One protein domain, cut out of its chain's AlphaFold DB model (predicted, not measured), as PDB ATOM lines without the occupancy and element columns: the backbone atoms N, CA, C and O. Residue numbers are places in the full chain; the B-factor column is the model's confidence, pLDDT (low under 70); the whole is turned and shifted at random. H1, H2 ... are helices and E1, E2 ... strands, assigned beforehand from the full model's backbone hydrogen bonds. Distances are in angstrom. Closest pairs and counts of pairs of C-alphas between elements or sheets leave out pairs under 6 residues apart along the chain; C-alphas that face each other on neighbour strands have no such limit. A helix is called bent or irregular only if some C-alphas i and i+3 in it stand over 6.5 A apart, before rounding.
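This is residues 3 to 64 of the 147 residues of an uncharacterized protein of Flavonifractor sp. An100 (UniProt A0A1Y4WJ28). A long two-stranded hairpin, E2 and E3, makes one end of the longest axis, and the rest gathers at the other end: the short strand E1, the helix H1 and a smaller hairpin, E4 and E5. The two hairpins do not pair into one sheet, and the winding link from E3 leads to H1. The printed part has 62 residues with one named helix and five named strands, in the order E1, E2, E3, H1, E4, E5; each of the two sheets has two antiparallel strands, and the class is mixed, helices and strands. The whole is only just compact, close to loose, with a radius of gyration of the C-alphas of 12.3 A, and the C-alphas span 36 by 25 by 21 A.

E1, residues 7 to 9, pairs with no named strand. A tight link of 5 residues leads to E2, residues 15 to 21, yet E1 and E2 are apart. E2 and E3, residues 24 to 30, are a hairpin, antiparallel with 149 degrees between their directions; N 17 and O 28 are 2.8 A apart and N 26 and O 19 are 2.8 A apart, both within hydrogen-bond range. H1, residues 39 to 47, comes closest to E1 at the C-alphas of Thr 41 and Lys 7, 6.3 A apart. In H1 every O i to N i+4 pair is within hydrogen-bond range. E4, residues 50 to 53, and E1 are near each other, with 7 pairs of C-alphas within 10 A. E4 and E5, residues 59 to 63, are a hairpin, antiparallel at 162 degrees; N 52 and O 61 are 2.8 A apart and N 63 and O 50 are 2.8 A apart, within hydrogen-bond range. E2 and E3 are each apart from E4 and from E5.

E1 runs from C-alpha 7 at (100.152, 91.143, 113.346) to Ile 9. E2, Ala 15 to Ile 21, is 17.3 A long, and E3, Asn 24 to Ile 30, is 18.2 A long, beginning at (95.397, 94.447, 84.384). H1, Asp 39 to Ala 47, measures 12.1 A and is not bent. E4 runs from Ile 50 to Leu 53, and E5, Thr 59 to His 63, ends at C-alpha 63 at (104.287, 90.982, 99.024).

The two C-alphas farthest apart are those of Ser 22 and Asp 56, at 38.3 A. The printed part, residues 3 to 64, has no cut. No link is long; the one from E3 to H1, 8 residues, is short, and the others are tight. The mean pLDDT of the printed part is 88.9, and no printed residue is under 70.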
ATOM      1  N   LYS A   3     101.759  87.320 108.039       93.19
ATOM      2  CA  LYS A   3     102.102  88.440 108.903       93.19
ATOM      3  C   LYS A   3     101.964  89.750 108.138       93.19
ATOM      4  O   LYS A   3     102.422  89.863 107.005       93.19
ATOM      5  N   ALA A   4     101.342  90.735 108.771       91.75
ATOM      6  CA  ALA A   4     101.224  92.095 108.263       91.75
ATOM      7  C   ALA A   4     101.640  93.061 109.374       91.75
ATOM      8  O   ALA A   4     101.017  93.106 110.438       91.75
ATOM      9  N   GLY A   5     102.736  93.793 109.165       87.12
ATOM     10  CA  GLY A   5     103.365  94.569 110.237       87.12
ATOM     11  C   GLY A   5     103.720  93.679 111.436       87.12
ATOM     12  O   GLY A   5     104.441  92.694 111.292       87.12
ATOM     13  N   ASN A   6     103.180  93.997 112.613       87.00
ATOM     14  CA  ASN A   6     103.383  93.213 113.840       87.00
ATOM     15  C   ASN A   6     102.271  92.180 114.100       87.00
ATOM     16  O   ASN A   6     102.279  91.520 115.137       87.00
ATOM     17  N   LYS A   7     101.296  92.047 113.191       89.50
ATOM     18  CA  LYS A   7     100.152  91.143 113.346       89.50
ATOM     19  C   LYS A   7     100.430  89.824 112.648       89.50
ATOM     20  O   LYS A   7     100.669  89.808 111.444       89.50
ATOM     21  N   GLN A   8     100.374  88.726 113.395       90.12
ATOM     22  CA  GLN A   8     100.331  87.381 112.826       90.12
ATOM     23  C   GLN A   8      98.879  86.933 112.707       90.12
ATOM     24  O   GLN A   8      98.104  87.046 113.655       90.12
ATOM     25  N   ILE A   9      98.523  86.423 111.536       90.06
ATOM     26  CA  ILE A   9      97.175  86.005 111.187       90.06
ATOM     27  C   ILE A   9      97.235  84.520 110.844       90.06
ATOM     28  O   ILE A   9      97.873  84.099 109.870       90.06
ATOM     29  N   ASN A  10      96.571  83.718 111.674       87.25
ATOM     30  CA  ASN A  10      96.455  82.284 111.472       87.25
ATOM     31  C   ASN A  10      95.173  81.961 110.703       87.25
ATOM     32  O   ASN A  10      94.159  81.589 111.284       87.25
ATOM     33  N   ASP A  11      95.244  82.144 109.390       83.56
ATOM     34  CA  ASP A  11      94.226  81.689 108.456       83.56
ATOM     35  C   ASP A  11      94.766  80.475 107.691       83.56
ATOM     36  O   ASP A  11      95.791  80.566 107.010       83.56
ATOM     37  N   SER A  12      94.112  79.324 107.843       74.75
ATOM     38  CA  SER A  12      94.448  78.090 107.125       74.75
ATOM     39  C   SER A  12      93.867  78.046 105.709       74.75
ATOM     40  O   SER A  12      94.326  77.244 104.897       74.75
ATOM     41  N   GLY A  13      92.884  78.900 105.411       79.62
ATOM     42  CA  GLY A  13      92.237  79.046 104.111       79.62
ATOM     43  C   GLY A  13      92.794  80.189 103.261       79.62
ATOM     44  O   GLY A  13      92.241  80.451 102.192       79.62
ATOM     45  N   PHE A  14      93.866  80.862 103.702       87.56
ATOM     46  CA  PHE A  14      94.416  81.996 102.964       87.56
ATOM     47  C   PHE A  14      94.889  81.583 101.566       87.56
ATOM     48  O   PHE A  14      95.478  80.516 101.372       87.56
ATOM     49  N   ALA A  15      94.685  82.462 100.590       86.38
ATOM     50  CA  ALA A  15      95.141  82.242  99.225       86.38
ATOM     51  C   ALA A  15      95.710  83.525  98.622       86.38
ATOM     52  O   ALA A  15      95.165  84.610  98.813       86.38
ATOM     53  N   VAL A  16      96.784  83.389  97.844       86.06
ATOM     54  CA  VAL A  16      97.290  84.459  96.979       86.06
ATOM     55  C   VAL A  16      96.943  84.091  95.544       86.06
ATOM     56  O   VAL A  16      97.452  83.113  95.001       86.06
ATOM     57  N   VAL A  17      96.056  84.867  94.929       87.25
ATOM     58  CA  VAL A  17      95.574  84.651  93.563       87.25
ATOM     59  C   VAL A  17      95.984  85.812  92.664       87.25
ATOM     60  O   VAL A  17      96.351  86.887  93.134       87.25
ATOM     61  N   THR A  18      95.950  85.603  91.349       87.69
ATOM     62  CA  THR A  18      96.091  86.691  90.373       87.69
ATOM     63  C   THR A  18      94.751  86.913  89.691       87.69
ATOM     64  O   THR A  18      94.221  86.008  89.055       87.69
ATOM     65  N   GLU A  19      94.215  88.122  89.806       85.88
ATOM     66  CA  GLU A  19      92.944  88.535  89.219       85.88
ATOM     67  C   GLU A  19      93.168  89.597  88.144       85.88
ATOM     68  O   GLU A  19      94.066  90.432  88.246       85.88
ATOM     69  N   THR A  20      92.334  89.603  87.107       85.88
ATOM     70  CA  THR A  20      92.358  90.667  86.097       85.88
ATOM     71  C   THR A  20      91.343  91.740  86.470       85.88
ATOM     72  O   THR A  20      90.142  91.535  86.326       85.88
ATOM     73  N   ILE A  21      91.821  92.900  86.919       80.62
ATOM     74  CA  ILE A  21      90.971  94.042  87.281       80.62
ATOM     75  C   ILE A  21      91.180  95.144  86.247       80.62
ATOM     76  O   ILE A  21      92.289  95.669  86.099       80.62
ATOM     77  N   SER A  22      90.112  95.493  85.526       82.56
ATOM     78  CA  SER A  22      90.141  96.486  84.440       82.56
ATOM     79  C   SER A  22      91.243  96.198  83.408       82.56
ATOM     80  O   SER A  22      92.020  97.082  83.052       82.56
ATOM     81  N   GLY A  23      91.370  94.932  82.996       85.94
ATOM     82  CA  GLY A  23      92.354  94.481  82.002       85.94
ATOM     83  C   GLY A  23      93.794  94.327  82.510       85.94
ATOM     84  O   GLY A  23      94.659  93.943  81.732       85.94
ATOM     85  N   ASN A  24      94.065  94.588  83.794       85.19
ATOM     86  CA  ASN A  24      95.397  94.447  84.384       85.19
ATOM     87  C   ASN A  24      95.441  93.278  85.369       85.19
ATOM     88  O   ASN A  24      94.615  93.221  86.283       85.19
ATOM     89  N   ALA A  25      96.433  92.398  85.226       86.50
ATOM     90  CA  ALA A  25      96.710  91.350  86.202       86.50
ATOM     91  C   ALA A  25      97.186  91.972  87.524       86.50
ATOM     92  O   ALA A  25      98.106  92.792  87.552       86.50
ATOM     93  N   ARG A  26      96.541  91.598  88.624       86.00
ATOM     94  CA  ARG A  26      96.830  92.065  89.980       86.00
ATOM     95  C   ARG A  26      96.850  90.878  90.923       86.00
ATOM     96  O   ARG A  26      96.010  89.995  90.815       86.00
ATOM     97  N   GLN A  27      97.787  90.876  91.860       85.94
ATOM     98  CA  GLN A  27      97.757  89.919  92.961       85.94
ATOM     99  C   GLN A  27      96.655  90.314  93.948       85.94
ATOM    100  O   GLN A  27      96.507  91.496  94.269       85.94
ATOM    101  N   ALA A  28      95.898  89.332  94.422       86.75
ATOM    102  CA  ALA A  28      94.917  89.473  95.484       86.75
ATOM    103  C   ALA A  28      95.216  88.452  96.582       86.75
ATOM    104  O   ALA A  28      95.565  87.304  96.303       86.75
ATOM    105  N   VAL A  29      95.088  88.890  97.831       88.38
ATOM    106  CA  VAL A  29      95.196  88.032  99.011       88.38
ATOM    107  C   VAL A  29      93.788  87.851  99.558       88.38
ATOM    108  O   VAL A  29      93.105  88.837  99.838       88.38
ATOM    109  N   ILE A  30      93.351  86.603  99.681       89.44
ATOM    110  CA  ILE A  30      92.058  86.228 100.246       89.44
ATOM    111  C   ILE A  30      92.301  85.711 101.657       89.44
ATOM    112  O   ILE A  30      93.169  84.860 101.851       89.44
ATOM    113  N   LEU A  31      91.537  86.247 102.610       89.44
ATOM    114  CA  LEU A  31      91.606  85.887 104.020       89.44
ATOM    115  C   LEU A  31      90.214  85.558 104.559       89.44
ATOM    116  O   LEU A  31      89.274  86.330 104.356       89.44
ATOM    117  N   GLU A  32      90.099  84.447 105.278       88.88
ATOM    118  CA  GLU A  32      88.912  84.043 106.027       88.88
ATOM    119  C   GLU A  32      89.229  84.054 107.528       88.88
ATOM    120  O   GLU A  32      89.879  83.160 108.063       88.88
ATOM    121  N   LEU A  33      88.774  85.102 108.221       86.50
ATOM    122  CA  LEU A  33      89.111  85.328 109.627       86.50
ATOM    123  C   LEU A  33      87.910  85.057 110.541       86.50
ATOM    124  O   LEU A  33      86.885  85.742 110.417       86.50
ATOM    125  N   PRO A  34      88.007  84.097 111.482       81.69
ATOM    126  CA  PRO A  34      86.956  83.878 112.465       81.69
ATOM    127  C   PRO A  34      86.856  85.097 113.388       81.69
ATOM    128  O   PRO A  34      87.836  85.502 114.006       81.69
ATOM    129  N   GLY A  35      85.665  85.689 113.482       82.19
ATOM    130  CA  GLY A  35      85.430  86.895 114.287       82.19
ATOM    131  C   GLY A  35      85.713  88.220 113.568       82.19
ATOM    132  O   GLY A  35      85.501  89.274 114.162       82.19
ATOM    133  N   GLY A  36      86.108  88.184 112.291       85.94
ATOM    134  CA  GLY A  36      86.334  89.380 111.479       85.94
ATOM    135  C   GLY A  36      87.757  89.931 111.576       85.94
ATOM    136  O   GLY A  36      88.702  89.205 111.875       85.94
ATOM    137  N   ILE A  37      87.908  91.217 111.257       88.38
ATOM    138  CA  ILE A  37      89.189  91.927 111.210       88.38
ATOM    139  C   ILE A  37      89.094  93.223 112.018       88.38
ATOM    140  O   ILE A  37      88.146  93.984 111.844       88.38
ATOM    141  N   ASP A  38      90.063  93.468 112.901       91.06
ATOM    142  CA  ASP A  38      90.163  94.735 113.630       91.06
ATOM    143  C   ASP A  38      90.860  95.832 112.802       91.06
ATOM    144  O   ASP A  38      91.573  95.554 111.832       91.06
ATOM    145  N   ASP A  39      90.656  97.094 113.191       92.62
ATOM    146  CA  ASP A  39      91.157  98.261 112.455       92.62
ATOM    147  C   ASP A  39      92.690  98.285 112.338       92.62
ATOM    148  O   ASP A  39      93.234  98.709 111.318       92.62
ATOM    149  N   GLU A  40      93.407  97.810 113.359       92.81
ATOM    150  CA  GLU A  40      94.874  97.805 113.376       92.81
ATOM    151  C   GLU A  40      95.442  96.758 112.405       92.81
ATOM    152  O   GLU A  40      96.404  97.014 111.670       92.81
ATOM    153  N   THR A  41      94.822  95.581 112.366       91.31
ATOM    154  CA  THR A  41      95.148  94.492 111.444       91.31
ATOM    155  C   THR A  41      94.789  94.882 110.018       91.31
ATOM    156  O   THR A  41      95.594  94.675 109.106       91.31
ATOM    157  N   LEU A  42      93.636  95.525 109.819       92.50
ATOM    158  CA  LEU A  42      93.228  96.064 108.525       92.50
ATOM    159  C   LEU A  42      94.208  97.127 108.018       92.50
ATOM    160  O   LEU A  42      94.638  97.066 106.863       92.50
ATOM    161  N   ALA A  43      94.609  98.066 108.876       93.25
ATOM    162  CA  ALA A  43      95.596  99.085 108.538       93.25
ATOM    163  C   ALA A  43      96.952  98.461 108.177       93.25
ATOM    164  O   ALA A  43      97.554  98.843 107.173       93.25
ATOM    165  N   SER A  44      97.403  97.458 108.937       93.69
ATOM    166  CA  SER A  44      98.658  96.745 108.666       93.69
ATOM    167  C   SER A  44      98.619  95.992 107.332       93.69
ATOM    168  O   SER A  44      99.581  96.049 106.567       93.69
ATOM    169  N   LEU A  45      97.497  95.336 107.013       92.31
ATOM    170  CA  LEU A  45      97.296  94.665 105.726       92.31
ATOM    171  C   LEU A  45      97.274  95.657 104.559       92.31
ATOM    172  O   LEU A  45      97.828  95.357 103.508       92.31
ATOM    173  N   CYS A  46      96.685  96.844 104.731       93.25
ATOM    174  CA  CYS A  46      96.674  97.878 103.693       93.25
ATOM    175  C   CYS A  46      98.049  98.543 103.509       93.25
ATOM    176  O   CYS A  46      98.434  98.853 102.383       93.25
ATOM    177  N   ALA A  47      98.811  98.745 104.585       93.88
ATOM    178  CA  ALA A  47     100.161  99.300 104.508       93.88
ATOM    179  C   ALA A  47     101.148  98.313 103.856       93.88
ATOM    180  O   ALA A  47     101.943  98.702 102.997       93.88
ATOM    181  N   GLY A  48     101.059  97.030 104.222       91.81
ATOM    182  CA  GLY A  48     102.043  96.012 103.865       91.81
ATOM    183  C   GLY A  48     103.403  96.214 104.565       91.81
ATOM    184  O   GLY A  48     103.565  97.141 105.361       91.81
ATOM    185  N   PRO A  49     104.404  95.362 104.276       92.94
ATOM    186  CA  PRO A  49     104.312  94.167 103.439       92.94
ATOM    187  C   PRO A  49     103.463  93.062 104.087       92.94
ATOM    188  O   PRO A  49     103.306  93.021 105.307       92.94
ATOM    189  N   ILE A  50     102.925  92.168 103.256       93.19
ATOM    190  CA  ILE A  50     102.292  90.920 103.696       93.19
ATOM    191  C   ILE A  50     103.305  89.795 103.500       93.19
ATOM    192  O   ILE A  50     103.726  89.515 102.378       93.19
ATOM    193  N   GLU A  51     103.703  89.167 104.597       93.62
ATOM    194  CA  GLU A  51     104.658  88.066 104.630       93.62
ATOM    195  C   GLU A  51     103.915  86.742 104.825       93.62
ATOM    196  O   GLU A  51     103.097  86.611 105.730       93.62
ATOM    197  N   VAL A  52     104.205  85.744 103.996       91.50
ATOM    198  CA  VAL A  52     103.764  84.365 104.215       91.50
ATOM    199  C   VAL A  52     104.819  83.676 105.066       91.50
ATOM    200  O   VAL A  52     106.004  83.728 104.728       91.50
ATOM    201  N   LEU A  53     104.390  83.050 106.160       92.12
ATOM    202  CA  LEU A  53     105.265  82.381 107.119       92.12
ATOM    203  C   LEU A  53     105.139  80.855 107.015       92.12
ATOM    204  O   LEU A  53     104.028  80.337 106.836       92.12
ATOM    205  N   ASP A  54     106.264  80.152 107.156       91.62
ATOM    206  CA  ASP A  54     106.292  78.700 107.364       91.62
ATOM    207  C   ASP A  54     105.890  78.308 108.803       91.62
ATOM    208  O   ASP A  54     105.492  79.147 109.616       91.62
ATOM    209  N   ALA A  55     105.949  77.008 109.111       88.94
ATOM    210  CA  ALA A  55     105.601  76.475 110.430       88.94
ATOM    211  C   ALA A  55     106.558  76.928 111.550       88.94
ATOM    212  O   ALA A  55     106.153  76.962 112.711       88.94
ATOM    213  N   ASP A  56     107.789  77.298 111.197       91.44
ATOM    214  CA  ASP A  56     108.823  77.763 112.123       91.44
ATOM    215  C   ASP A  56     108.798  79.297 112.291       91.44
ATOM    216  O   ASP A  56     109.536  79.856 113.103       91.44
ATOM    217  N   GLY A  57     107.921  79.990 111.555       89.88
ATOM    218  CA  GLY A  57     107.752  81.440 111.596       89.88
ATOM    219  C   GLY A  57     108.691  82.216 110.669       89.88
ATOM    220  O   GLY A  57     108.751  83.444 110.768       89.88
ATOM    221  N   ASN A  58     109.408  81.547 109.763       93.75
ATOM    222  CA  ASN A  58     110.272  82.211 108.792       93.75
ATOM    223  C   ASN A  58     109.461  82.717 107.596       93.75
ATOM    224  O   ASN A  58     108.541  82.053 107.116       93.75
ATOM    225  N   THR A  59     109.844  83.879 107.066       94.81
ATOM    226  CA  THR A  59     109.232  84.436 105.855       94.81
ATOM    227  C   THR A  59     109.625  83.611 104.628       94.81
ATOM    228  O   THR A  59     110.790  83.598 104.233       94.81
ATOM    229  N   VAL A  60     108.644  82.975 103.984       94.00
ATOM    230  CA  VAL A  60     108.823  82.229 102.722       94.00
ATOM    231  C   VAL A  60     108.448  83.047 101.489       94.00
ATOM    232  O   VAL A  60     108.956  82.800 100.397       94.00
ATOM    233  N   GLN A  61     107.574  84.041 101.650       91.38
ATOM    234  CA  GLN A  61     107.172  84.947 100.579       91.38
ATOM    235  C   GLN A  61     106.844  86.321 101.155       91.38
ATOM    236  O   GLN A  61     106.313  86.419 102.258       91.38
ATOM    237  N   SER A  62     107.139  87.384 100.410       92.56
ATOM    238  CA  SER A  62     106.823  88.756 100.806       92.56
ATOM    239  C   SER A  62     106.157  89.500  99.655       92.56
ATOM    240  O   SER A  62     106.647  89.484  98.524       92.56
ATOM    241  N   HIS A  63     105.037  90.150  99.952       89.81
ATOM    242  CA  HIS A  63     104.287  90.982  99.024       89.81
ATOM    243  C   HIS A  63     104.340  92.430  99.505       89.81
ATOM    244  O   HIS A  63     103.892  92.749 100.608       89.81
ATOM    245  N   VAL A  64     104.882  93.314  98.672       89.69
ATOM    246  CA  VAL A  64     105.074  94.727  99.017       89.69
ATOM    247  C   VAL A  64     103.805  95.520  98.703       89.69
ATOM    248  O   VAL A  64     103.246  95.397  97.614       89.69
TER     249      VAL A  64